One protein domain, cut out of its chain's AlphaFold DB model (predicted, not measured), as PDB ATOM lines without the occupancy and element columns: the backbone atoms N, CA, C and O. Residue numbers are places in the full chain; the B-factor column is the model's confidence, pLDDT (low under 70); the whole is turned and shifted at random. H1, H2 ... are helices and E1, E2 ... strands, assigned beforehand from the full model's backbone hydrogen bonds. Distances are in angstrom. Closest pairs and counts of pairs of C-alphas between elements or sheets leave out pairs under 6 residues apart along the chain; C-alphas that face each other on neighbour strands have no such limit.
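What this domain is: This is residues 2 to 89 of the 173 residues of the protein "AIFM3" of Lepeophtheirus salmonis (UniProt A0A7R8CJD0). What shape? It has little regular structure: a strand hairpin, E1 and E2, residues 22 to 27 standing free, then a loop-rich lobe with helix H1. Its parts? The 88 printed residues hold antiparallel E1 and E2, then H1, class mixed, 18 in named elements. It is extended, radius of gyration of the C-alphas 20.9 A, spans 65 by 28 by 27 A.

How they stand to each other: Which strands pair? E1, residues 7 to 9, and E2, residues 15 to 17, form a hairpin; N 8 and O 16 are 2.8 A apart. The helix? H1, residues 66 to 77, is apart from E1, with 6 of 8 O i to N i+4 pairs within hydrogen-bond range.

Where its parts are: E1's start? C-alpha 7 is at (-14.866, 22.328, 67.663). H1's end? C-alpha 77 is at (-5.865, 36.081, 16.517), 17.0 A from C-alpha 66.

The domain as a whole: Any cut? The printed part has none, and E2 to H1 is a long link. Low confidence? pLDDT is under 70 at residues 2 to 3, 66 to 67 and 79 to 81.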
ATOM      1  N   GLY A   2     -28.224  26.143  58.810       61.19
ATOM      2  CA  GLY A   2     -26.811  25.809  58.610       61.19
ATOM      3  C   GLY A   2     -26.330  24.887  59.726       61.19
ATOM      4  O   GLY A   2     -26.769  25.033  60.863       61.19
ATOM      5  N   GLN A   3     -25.487  23.918  59.392       67.88
ATOM      6  CA  GLN A   3     -24.856  23.046  60.375       67.88
ATOM      7  C   GLN A   3     -23.917  23.904  61.238       67.88
ATOM      8  O   GLN A   3     -23.051  24.590  60.699       67.88
ATOM      9  N   GLN A   4     -24.140  23.924  62.551       75.56
ATOM     10  CA  GLN A   4     -23.310  24.648  63.513       75.56
ATOM     11  C   GLN A   4     -22.238  23.689  64.043       75.56
ATOM     12  O   GLN A   4     -22.539  22.527  64.313       75.56
ATOM     13  N   PHE A   5     -20.993  24.154  64.136       84.12
ATOM     14  CA  PHE A   5     -19.881  23.417  64.735       84.12
ATOM     15  C   PHE A   5     -19.403  24.166  65.982       84.12
ATOM     16  O   PHE A   5     -19.570  25.379  66.069       84.12
ATOM     17  N   GLU A   6     -18.831  23.429  66.930       89.12
ATOM     18  CA  GLU A   6     -18.308  23.980  68.191       89.12
ATOM     19  C   GLU A   6     -16.804  23.695  68.359       89.12
ATOM     20  O   GLU A   6     -16.119  24.369  69.128       89.12
ATOM     21  N   ALA A   7     -16.268  22.719  67.613       93.69
ATOM     22  CA  ALA A   7     -14.866  22.328  67.663       93.69
ATOM     23  C   ALA A   7     -14.383  21.670  66.358       93.69
ATOM     24  O   ALA A   7     -15.176  21.195  65.540       93.69
ATOM     25  N   VAL A   8     -13.061  21.626  66.185       94.81
ATOM     26  CA  VAL A   8     -12.348  20.889  65.136       94.81
ATOM     27  C   VAL A   8     -11.610  19.717  65.778       94.81
ATOM     28  O   VAL A   8     -10.720  19.928  66.601       94.81
ATOM     29  N   ALA A   9     -11.952  18.493  65.381       95.25
ATOM     30  CA  ALA A   9     -11.232  17.294  65.797       95.25
ATOM     31  C   ALA A   9      -9.915  17.146  65.016       95.25
ATOM     32  O   ALA A   9      -9.890  17.259  63.786       95.25
ATOM     33  N   LEU A  10      -8.824  16.885  65.730       96.50
ATOM     34  CA  LEU A  10      -7.502  16.618  65.174       96.50
ATOM     35  C   LEU A  10      -7.285  15.111  64.983       96.50
ATOM     36  O   LEU A  10      -7.973  14.274  65.566       96.50
ATOM     37  N   SER A  11      -6.292  14.740  64.173       96.56
ATOM     38  CA  SER A  11      -5.995  13.331  63.877       96.56
ATOM     39  C   SER A  11      -5.469  12.531  65.074       96.56
ATOM     40  O   SER A  11      -5.447  11.306  65.014       96.56
ATOM     41  N   ASP A  12      -5.024  13.201  66.138       96.88
ATOM     42  CA  ASP A  12      -4.625  12.573  67.403       96.88
ATOM     43  C   ASP A  12      -5.804  12.361  68.375       96.88
ATOM     44  O   ASP A  12      -5.610  11.840  69.472       96.88
ATOM     45  N   GLY A  13      -7.025  12.734  67.971       96.25
ATOM     46  CA  GLY A  13      -8.247  12.614  68.765       96.25
ATOM     47  C   GLY A  13      -8.519  13.789  69.708       96.25
ATOM     48  O   GLY A  13      -9.550  13.781  70.376       96.25
ATOM     49  N   SER A  14      -7.635  14.788  69.777       97.38
ATOM     50  CA  SER A  14      -7.899  16.030  70.513       97.38
ATOM     51  C   SER A  14      -8.839  16.965  69.739       97.38
ATOM     52  O   SER A  14      -9.017  16.827  68.528       97.38
ATOM     53  N   GLU A  15      -9.448  17.929  70.432       97.38
ATOM     54  CA  GLU A  15     -10.392  18.885  69.843       97.38
ATOM     55  C   GLU A  15      -9.969  20.333  70.125       97.38
ATOM     56  O   GLU A  15      -9.568  20.674  71.240       97.38
ATOM     57  N   ILE A  16     -10.080  21.198  69.112       96.38
ATOM     58  CA  ILE A  16      -9.868  22.646  69.228       96.38
ATOM     59  C   ILE A  16     -11.226  23.352  69.128       96.38
ATOM     60  O   ILE A  16     -11.820  23.324  68.048       96.38
ATOM     61  N   PRO A  17     -11.716  24.014  70.192       96.81
ATOM     62  CA  PRO A  17     -12.932  24.821  70.125       96.81
ATOM     63  C   PRO A  17     -12.819  25.938  69.080       96.81
ATOM     64  O   PRO A  17     -11.802  26.636  69.025       96.81
ATOM     65  N   ALA A  18     -13.850  26.119  68.255       94.38
ATOM     66  CA  ALA A  18     -13.871  27.149  67.221       94.38
ATOM     67  C   ALA A  18     -15.303  27.539  66.839       94.38
ATOM     68  O   ALA A  18     -16.129  26.673  66.573       94.38
ATOM     69  N   ASP A  19     -15.545  28.844  66.699       92.69
ATOM     70  CA  ASP A  19     -16.797  29.391  66.149       92.69
ATOM     71  C   ASP A  19     -16.697  29.679  64.638       92.69
ATOM     72  O   ASP A  19     -17.698  29.854  63.944       92.69
ATOM     73  N   VAL A  20     -15.465  29.763  64.114       92.25
ATOM     74  CA  VAL A  20     -15.155  30.042  62.705       92.25
ATOM     75  C   VAL A  20     -14.034  29.118  62.238       92.25
ATOM     76  O   VAL A  20     -12.990  29.025  62.879       92.25
ATOM     77  N   VAL A  21     -14.223  28.486  61.078       92.38
ATOM     78  CA  VAL A  21     -13.206  27.665  60.408       92.38
ATOM     79  C   VAL A  21     -12.961  28.228  59.015       92.38
ATOM     80  O   VAL A  21     -13.889  28.411  58.230       92.38
ATOM     81  N   VAL A  22     -11.691  28.482  58.699       92.81
ATOM     82  CA  VAL A  22     -11.246  28.883  57.360       92.81
ATOM     83  C   VAL A  22     -10.463  27.727  56.748       92.81
ATOM     84  O   VAL A  22      -9.403  27.358  57.248       92.81
ATOM     85  N   LEU A  23     -10.979  27.154  55.659       92.62
ATOM     86  CA  LEU A  23     -10.330  26.050  54.948       92.62
ATOM     87  C   LEU A  23      -9.444  26.584  53.817       92.62
ATOM     88  O   LEU A  23      -9.933  27.149  52.842       92.62
ATOM     89  N   GLY A  24      -8.135  26.371  53.947       90.25
ATOM     90  CA  GLY A  24      -7.116  26.752  52.965       90.25
ATOM     91  C   GLY A  24      -6.230  25.572  52.567       90.25
ATOM     92  O   GLY A  24      -5.016  25.639  52.724       90.25
ATOM     93  N   VAL A  25      -6.828  24.480  52.086       92.06
ATOM     94  CA  VAL A  25      -6.150  23.185  51.840       92.06
ATOM     95  C   VAL A  25      -5.754  22.953  50.373       92.06
ATOM     96  O   VAL A  25      -5.546  21.823  49.942       92.06
ATOM     97  N   GLY A  26      -5.645  24.031  49.596       87.00
ATOM     98  CA  GLY A  26      -5.382  23.981  48.157       87.00
ATOM     99  C   GLY A  26      -6.656  23.987  47.308       87.00
ATOM    100  O   GLY A  26      -7.773  24.043  47.815       87.00
ATOM    101  N   VAL A  27      -6.468  23.985  45.987       88.06
ATOM    102  CA  VAL A  27      -7.545  23.998  44.989       88.06
ATOM    103  C   VAL A  27      -7.265  22.955  43.915       88.06
ATOM    104  O   VAL A  27      -6.107  22.673  43.608       88.06
ATOM    105  N   PHE A  28      -8.329  22.432  43.312       87.38
ATOM    106  CA  PHE A  28      -8.252  21.527  42.170       87.38
ATOM    107  C   PHE A  28      -8.836  22.206  40.925       87.38
ATOM    108  O   PHE A  28      -9.776  22.999  41.049       87.38
ATOM    109  N   PRO A  29      -8.292  21.934  39.727       88.19
ATOM    110  CA  PRO A  29      -8.849  22.461  38.490       88.19
ATOM    111  C   PRO A  29     -10.264  21.911  38.255       88.19
ATOM    112  O   PRO A  29     -10.520  20.719  38.412       88.19
ATOM    113  N   ASN A  30     -11.195  22.780  37.848       89.00
ATOM    114  CA  ASN A  30     -12.581  22.402  37.554       89.00
ATOM    115  C   ASN A  30     -12.719  21.807  36.139       89.00
ATOM    116  O   ASN A  30     -13.389  22.366  35.274       89.00
ATOM    117  N   THR A  31     -12.000  20.721  35.873       90.88
ATOM    118  CA  THR A  31     -11.853  20.134  34.531       90.88
ATOM    119  C   THR A  31     -12.529  18.779  34.402       90.88
ATOM    120  O   THR A  31     -13.036  18.472  33.330       90.88
ATOM    121  N   LYS A  32     -12.583  17.988  35.480       85.81
ATOM    122  CA  LYS A  32     -13.046  16.592  35.448       85.81
ATOM    123  C   LYS A  32     -14.455  16.431  34.876       85.81
ATOM    124  O   LYS A  32     -14.651  15.632  33.966       85.81
ATOM    125  N   ASP A  33     -15.416  17.192  35.392       88.69
ATOM    126  CA  ASP A  33     -16.807  17.097  34.939       88.69
ATOM    127  C   ASP A  33     -17.065  17.980  33.715       88.69
ATOM    128  O   ASP A  33     -17.806  17.598  32.814       88.69
ATOM    129  N   TYR A  34     -16.420  19.147  33.657       89.38
ATOM    130  CA  TYR A  34     -16.626  20.133  32.596       89.38
ATOM    131  C   TYR A  34     -16.068  19.692  31.235       89.38
ATOM    132  O   TYR A  34     -16.699  19.922  30.208       89.38
ATOM    133  N   LEU A  35     -14.890  19.060  31.218       92.06
ATOM    134  CA  LEU A  35     -14.231  18.585  29.996       92.06
ATOM    135  C   LEU A  35     -14.552  17.126  29.679       92.06
ATOM    136  O   LEU A  35     -13.954  16.560  28.756       92.06
ATOM    137  N   LYS A  36     -15.472  16.509  30.426       88.56
ATOM    138  CA  LYS A  36     -15.901  15.139  30.177       88.56
ATOM    139  C   LYS A  36     -16.342  15.009  28.715       88.56
ATOM    140  O   LYS A  36     -17.086  15.844  28.211       88.56
ATOM    141  N   ASP A  37     -15.817  13.997  28.031       92.94
ATOM    142  CA  ASP A  37     -16.094  13.687  26.620       92.94
ATOM    143  C   ASP A  37     -15.613  14.737  25.589       92.94
ATOM    144  O   ASP A  37     -15.805  14.551  24.390       92.94
ATOM    145  N   SER A  38     -14.918  15.803  26.011       94.38
ATOM    146  CA  SER A  38     -14.384  16.829  25.094       94.38
ATOM    147  C   SER A  38     -13.186  16.359  24.261       94.38
ATOM    148  O   SER A  38     -12.876  16.962  23.238       94.38
ATOM    149  N   GLY A  39     -12.478  15.321  24.718       95.06
ATOM    150  CA  GLY A  39     -11.208  14.876  24.139       95.06
ATOM    151  C   GLY A  39      -9.996  15.744  24.507       95.06
ATOM    152  O   GLY A  39      -8.889  15.440  24.059       95.06
ATOM    153  N   VAL A  40     -10.167  16.801  25.313       95.88
ATOM    154  CA  VAL A  40      -9.050  17.620  25.813       95.88
ATOM    155  C   VAL A  40      -8.248  16.819  26.839       95.88
ATOM    156  O   VAL A  40      -8.795  16.330  27.828       95.88
ATOM    157  N   LEU A  41      -6.939  16.695  26.615       95.44
ATOM    158  CA  LEU A  41      -6.049  15.954  27.503       95.44
ATOM    159  C   LEU A  41      -5.747  16.739  28.785       95.44
ATOM    160  O   LEU A  41      -5.477  17.944  28.766       95.44
ATOM    161  N   THR A  42      -5.745  16.016  29.903       94.31
ATOM    162  CA  THR A  42      -5.355  16.514  31.225       94.31
ATOM    163  C   THR A  42      -4.289  15.608  31.836       94.31
ATOM    164  O   THR A  42      -4.163  14.448  31.438       94.31
ATOM    165  N   ASP A  43      -3.498  16.136  32.769       92.69
ATOM    166  CA  ASP A  43      -2.624  15.315  33.608       92.69
ATOM    167  C   ASP A  43      -3.418  14.541  34.679       92.69
ATOM    168  O   ASP A  43      -4.630  14.700  34.839       92.69
ATOM    169  N   GLU A  44      -2.724  13.711  35.461       91.75
ATOM    170  CA  GLU A  44      -3.315  12.922  36.552       91.75
ATOM    171  C   GLU A  44      -3.967  13.772  37.661       91.75
ATOM    172  O   GLU A  44      -4.805  13.281  38.419       91.75
ATOM    173  N   ARG A  45      -3.613  15.060  37.747       89.44
ATOM    174  CA  ARG A  45      -4.150  16.032  38.709       89.44
ATOM    175  C   ARG A  45      -5.295  16.863  38.116       89.44
ATOM    176  O   ARG A  45      -5.866  17.697  38.821       89.44
ATOM    177  N   GLY A  46      -5.647  16.636  36.849       90.12
ATOM    178  CA  GLY A  46      -6.716  17.313  36.125       90.12
ATOM    179  C   GLY A  46      -6.314  18.639  35.472       90.12
ATOM    180  O   GLY A  46      -7.191  19.353  34.988       90.12
ATOM    181  N   TYR A  47      -5.038  19.025  35.432       91.31
ATOM    182  CA  TYR A  47      -4.626  20.238  34.718       91.31
ATOM    183  C   TYR A  47      -4.620  19.999  33.208       91.31
ATOM    184  O   TYR A  47      -4.148  18.968  32.739       91.31
ATOM    185  N   ILE A  48      -5.134  20.962  32.437       93.94
ATOM    186  CA  ILE A  48      -5.140  20.891  30.968       93.94
ATOM    187  C   ILE A  48      -3.702  20.943  30.455       93.94
ATOM    188  O   ILE A  48      -2.960  21.874  30.777       93.94
ATOM    189  N   LEU A  49      -3.331  19.964  29.631       93.31
ATOM    190  CA  LEU A  49      -2.020  19.923  28.996       93.31
ATOM    191  C   LEU A  49      -1.969  20.925  27.841       93.31
ATOM    192  O   LEU A  49      -2.836  20.922  26.965       93.31
ATOM    193  N   VAL A  50      -0.930  21.760  27.830       91.88
ATOM    194  CA  VAL A  50      -0.665  22.701  26.741       91.88
ATOM    195  C   VAL A  50       0.807  22.726  26.363       91.88
ATOM    196  O   VAL A  50       1.679  22.468  27.191       91.88
ATOM    197  N   ASN A  51       1.092  23.078  25.111       90.69
ATOM    198  CA  ASN A  51       2.456  23.356  24.666       90.69
ATOM    199  C   ASN A  51       2.886  24.803  25.002       90.69
ATOM    200  O   ASN A  51       2.119  25.597  25.547       90.69
ATOM    201  N   GLU A  52       4.105  25.195  24.623       87.88
ATOM    202  CA  GLU A  52       4.660  26.543  24.864       87.88
ATOM    203  C   GLU A  52       3.876  27.693  24.199       87.88
ATOM    204  O   GLU A  52       4.119  28.868  24.483       87.88
ATOM    205  N   ARG A  53       2.935  27.378  23.303       87.69
ATOM    206  CA  ARG A  53       2.053  28.328  22.608       87.69
ATOM    207  C   ARG A  53       0.656  28.395  23.233       87.69
ATOM    208  O   ARG A  53      -0.191  29.127  22.722       87.69
ATOM    209  N   MET A  54       0.448  27.700  24.354       89.50
ATOM    210  CA  MET A  54      -0.817  27.572  25.092       89.50
ATOM    211  C   MET A  54      -1.889  26.746  24.359       89.50
ATOM    212  O   MET A  54      -3.068  26.826  24.702       89.50
ATOM    213  N   GLU A  55      -1.493  25.964  23.354       90.94
ATOM    214  CA  GLU A  55      -2.387  25.102  22.572       90.94
ATOM    215  C   GLU A  55      -2.627  23.785  23.306       90.94
ATOM    216  O   GLU A  55      -1.675  23.191  23.815       90.94
ATOM    217  N   THR A  56      -3.877  23.320  23.323       93.88
ATOM    218  CA  THR A  56      -4.218  21.958  23.765       93.88
ATOM    219  C   THR A  56      -3.937  20.938  22.656       93.88
ATOM    220  O   THR A  56      -3.433  21.277  21.586       93.88
ATOM    221  N   ASN A  57      -4.297  19.674  22.879       95.44
ATOM    222  CA  ASN A  57      -4.259  18.644  21.840       95.44
ATOM    223  C   ASN A  57      -5.344  18.801  20.756       95.44
ATOM    224  O   ASN A  57      -5.295  18.078  19.765       95.44
ATOM    225  N   ILE A  58      -6.328  19.685  20.942       95.19
ATOM    226  CA  ILE A  58      -7.385  19.940  19.958       95.19
ATOM    227  C   ILE A  58      -7.089  21.255  19.243       95.19
ATOM    228  O   ILE A  58      -6.905  22.299  19.876       95.19
ATOM    229  N   GLU A  59      -7.062  21.207  17.912       90.88
ATOM    230  CA  GLU A  59      -6.823  22.382  17.080       90.88
ATOM    231  C   GLU A  59      -7.843  23.491  17.378       90.88
ATOM    232  O   GLU A  59      -9.044  23.255  17.497       90.88
ATOM    233  N   GLY A  60      -7.351  24.722  17.533       88.00
ATOM    234  CA  GLY A  60      -8.187  25.880  17.853       88.00
ATOM    235  C   GLY A  60      -8.590  25.999  19.328       88.00
ATOM    236  O   GLY A  60      -9.137  27.034  19.704       88.00
ATOM    237  N   ILE A  61      -8.281  25.010  20.178       90.25
ATOM    238  CA  ILE A  61      -8.559  25.054  21.619       90.25
ATOM    239  C   ILE A  61      -7.277  25.354  22.399       90.25
ATOM    240  O   ILE A  61      -6.255  24.677  22.261       90.25
ATOM    241  N   TYR A  62      -7.356  26.363  23.266       89.94
ATOM    242  CA  TYR A  62      -6.251  26.873  24.077       89.94
ATOM    243  C   TYR A  62      -6.655  26.906  25.554       89.94
ATOM    244  O   TYR A  62      -7.831  27.085  25.875       89.94
ATOM    245  N   ALA A  63      -5.679  26.806  26.456       87.94
ATOM    246  CA  ALA A  63      -5.896  26.980  27.891       87.94
ATOM    247  C   ALA A  63      -4.847  27.921  28.492       87.94
ATOM    248  O   ALA A  63      -3.661  27.845  28.176       87.94
ATOM    249  N   ALA A  64      -5.286  28.841  29.354       82.19
ATOM    250  CA  ALA A  64      -4.435  29.905  29.868       82.19
ATOM    251  C   ALA A  64      -4.898  30.448  31.233       82.19
ATOM    252  O   ALA A  64      -6.089  30.535  31.512       82.19
ATOM    253  N   ALA A  65      -3.940  30.897  32.051       72.50
ATOM    254  CA  ALA A  65      -4.152  31.788  33.198       72.50
ATOM    255  C   ALA A  65      -3.886  33.263  32.814       72.50
ATOM    256  O   ALA A  65      -3.443  33.539  31.706       72.50
ATOM    257  N   LYS A  66      -4.100  34.229  33.720       67.75
ATOM    258  CA  LYS A  66      -4.053  35.693  33.465       67.75
ATOM    259  C   LYS A  66      -2.990  36.154  32.444       67.75
ATOM    260  O   LYS A  66      -3.341  36.652  31.378       67.75
ATOM    261  N   SER A  67      -1.700  35.963  32.737       62.44
ATOM    262  CA  SER A  67      -0.599  36.377  31.844       62.44
ATOM    263  C   SER A  67      -0.484  35.509  30.587       62.44
ATOM    264  O   SER A  67      -0.066  35.987  29.534       62.44
ATOM    265  N   HIS A  68      -0.891  34.244  30.684       76.38
ATOM    266  CA  HIS A  68      -0.921  33.302  29.567       76.38
ATOM    267  C   HIS A  68      -2.031  33.675  28.572       76.38
ATOM    268  O   HIS A  68      -1.870  33.473  27.373       76.38
ATOM    269  N   GLY A  69      -3.117  34.299  29.047       78.12
ATOM    270  CA  GLY A  69      -4.283  34.666  28.246       78.12
ATOM    271  C   GLY A  69      -3.945  35.656  27.140       78.12
ATOM    272  O   GLY A  69      -4.488  35.561  26.047       78.12
ATOM    273  N   ARG A  70      -2.977  36.551  27.376       79.19
ATOM    274  CA  ARG A  70      -2.489  37.468  26.340       79.19
ATOM    275  C   ARG A  70      -1.792  36.718  25.203       79.19
ATOM    276  O   ARG A  70      -2.067  37.001  24.045       79.19
ATOM    277  N   ILE A  71      -0.905  35.776  25.526       82.81
ATOM    278  CA  ILE A  71      -0.204  34.963  24.518       82.81
ATOM    279  C   ILE A  71      -1.192  34.065  23.775       82.81
ATOM    280  O   ILE A  71      -1.162  34.021  22.549       82.81
ATOM    281  N   ALA A  72      -2.123  33.437  24.498       82.00
ATOM    282  CA  ALA A  72      -3.196  32.659  23.895       82.00
ATOM    283  C   ALA A  72      -4.032  33.514  22.926       82.00
ATOM    284  O   ALA A  72      -4.214  33.121  21.782       82.00
ATOM    285  N   ALA A  73      -4.459  34.717  23.326       83.44
ATOM    286  CA  ALA A  73      -5.221  35.622  22.464       83.44
ATOM    287  C   ALA A  73      -4.443  36.045  21.207       83.44
ATOM    288  O   ALA A  73      -5.014  36.040  20.120       83.44
ATOM    289  N   TYR A  74      -3.146  36.361  21.325       83.31
ATOM    290  CA  TYR A  74      -2.301  36.644  20.156       83.31
ATOM    291  C   TYR A  74      -2.215  35.446  19.206       83.31
ATOM    292  O   TYR A  74      -2.323  35.617  17.992       83.31
ATOM    293  N   ASN A  75      -2.054  34.238  19.747       84.81
ATOM    294  CA  ASN A  75      -1.946  33.020  18.946       84.81
ATOM    295  C   ASN A  75      -3.284  32.630  18.299       84.81
ATOM    296  O   ASN A  75      -3.282  32.167  17.163       84.81
ATOM    297  N   VAL A  76      -4.414  32.882  18.967       84.31
ATOM    298  CA  VAL A  76      -5.768  32.724  18.406       84.31
ATOM    299  C   VAL A  76      -6.033  33.743  17.296       84.31
ATOM    300  O   VAL A  76      -6.546  33.379  16.244       84.31
ATOM    301  N   ALA A  77      -5.666  35.013  17.501       84.31
ATOM    302  CA  ALA A  77      -5.865  36.081  16.517       84.31
ATOM    303  C   ALA A  77      -4.934  35.976  15.294       84.31
ATOM    304  O   ALA A  77      -5.127  36.669  14.295       84.31
ATOM    305  N   SER A  78      -3.919  35.114  15.354       78.50
ATOM    306  CA  SER A  78      -3.043  34.795  14.229       78.50
ATOM    307  C   SER A  78      -3.744  33.778  13.317       78.50
ATOM    308  O   SER A  78      -3.413  32.598  13.311       78.50
ATOM    309  N   PHE A  79      -4.769  34.230  12.584       62.97
ATOM    310  CA  PHE A  79      -5.691  33.371  11.822       62.97
ATOM    311  C   PHE A  79      -5.073  32.677  10.596       62.97
ATOM    312  O   PHE A  79      -5.662  31.733  10.073       62.97
ATOM    313  N   SER A  80      -3.920  33.142  10.107       68.94
ATOM    314  CA  SER A  80      -3.239  32.503   8.977       68.94
ATOM    315  C   SER A  80      -2.260  31.436   9.483       68.94
ATOM    316  O   SER A  80      -1.452  31.753  10.359       68.94
ATOM    317  N   PRO A  81      -2.249  30.217   8.904       67.25
ATOM    318  CA  PRO A  81      -1.254  29.183   9.211       67.25
ATOM    319  C   PRO A  81       0.199  29.656   9.048       67.25
ATOM    320  O   PRO A  81       1.098  29.148   9.711       67.25
ATOM    321  N   GLU A  82       0.413  30.659   8.195       76.06
ATOM    322  CA  GLU A  82       1.709  31.280   7.897       76.06
ATOM    323  C   GLU A  82       2.150  32.283   8.988       76.06
ATOM    324  O   GLU A  82       3.289  32.749   8.995       76.06
ATOM    325  N   SER A  83       1.248  32.677   9.898       77.25
ATOM    326  CA  SER A  83       1.542  33.689  10.918       77.25
ATOM    327  C   SER A  83       2.441  33.120  12.021       77.25
ATOM    328  O   SER A  83       2.134  32.064  12.585       77.25
ATOM    329  N   PRO A  84       3.527  33.816  12.399       77.69
ATOM    330  CA  PRO A  84       4.414  33.346  13.451       77.69
ATOM    331  C   PRO A  84       3.687  33.336  14.800       77.69
ATOM    332  O   PRO A  84       3.304  34.380  15.328       77.69
ATOM    333  N   LYS A  85       3.525  32.144  15.383       81.38
ATOM    334  CA  LYS A  85       2.981  31.994  16.738       81.38
ATOM    335  C   LYS A  85       4.021  32.381  17.784       81.38
ATOM    336  O   LYS A  85       5.205  32.071  17.658       81.38
ATOM    337  N   THR A  86       3.563  33.026  18.851       85.25
ATOM    338  CA  THR A  86       4.414  33.494  19.946       85.25
ATOM    339  C   THR A  86       4.471  32.451  21.059       85.25
ATOM    340  O   THR A  86       3.439  32.005  21.561       85.25
ATOM    341  N   GLN A  87       5.681  32.079  21.473       85.88
ATOM    342  CA  GLN A  87       5.900  31.264  22.668       85.88
ATOM    343  C   GLN A  87       5.753  32.100  23.934       85.88
ATOM    344  O   GLN A  87       6.167  33.264  23.985       85.88
ATOM    345  N   ILE A  88       5.237  31.484  24.992       83.06
ATOM    346  CA  ILE A  88       5.307  32.095  26.308       83.06
ATOM    347  C   ILE A  88       6.743  32.075  26.836       83.06
ATOM    348  O   ILE A  88       7.416  31.050  26.849       83.06
ATOM    349  N   LYS A  89       7.202  33.229  27.321       83.06
ATOM    350  CA  LYS A  89       8.431  33.356  28.109       83.06
ATOM    351  C   LYS A  89       8.078  34.032  29.420       83.06
ATOM    352  O   LYS A  89       7.914  35.251  29.471       83.06
TER     353      LYS A  89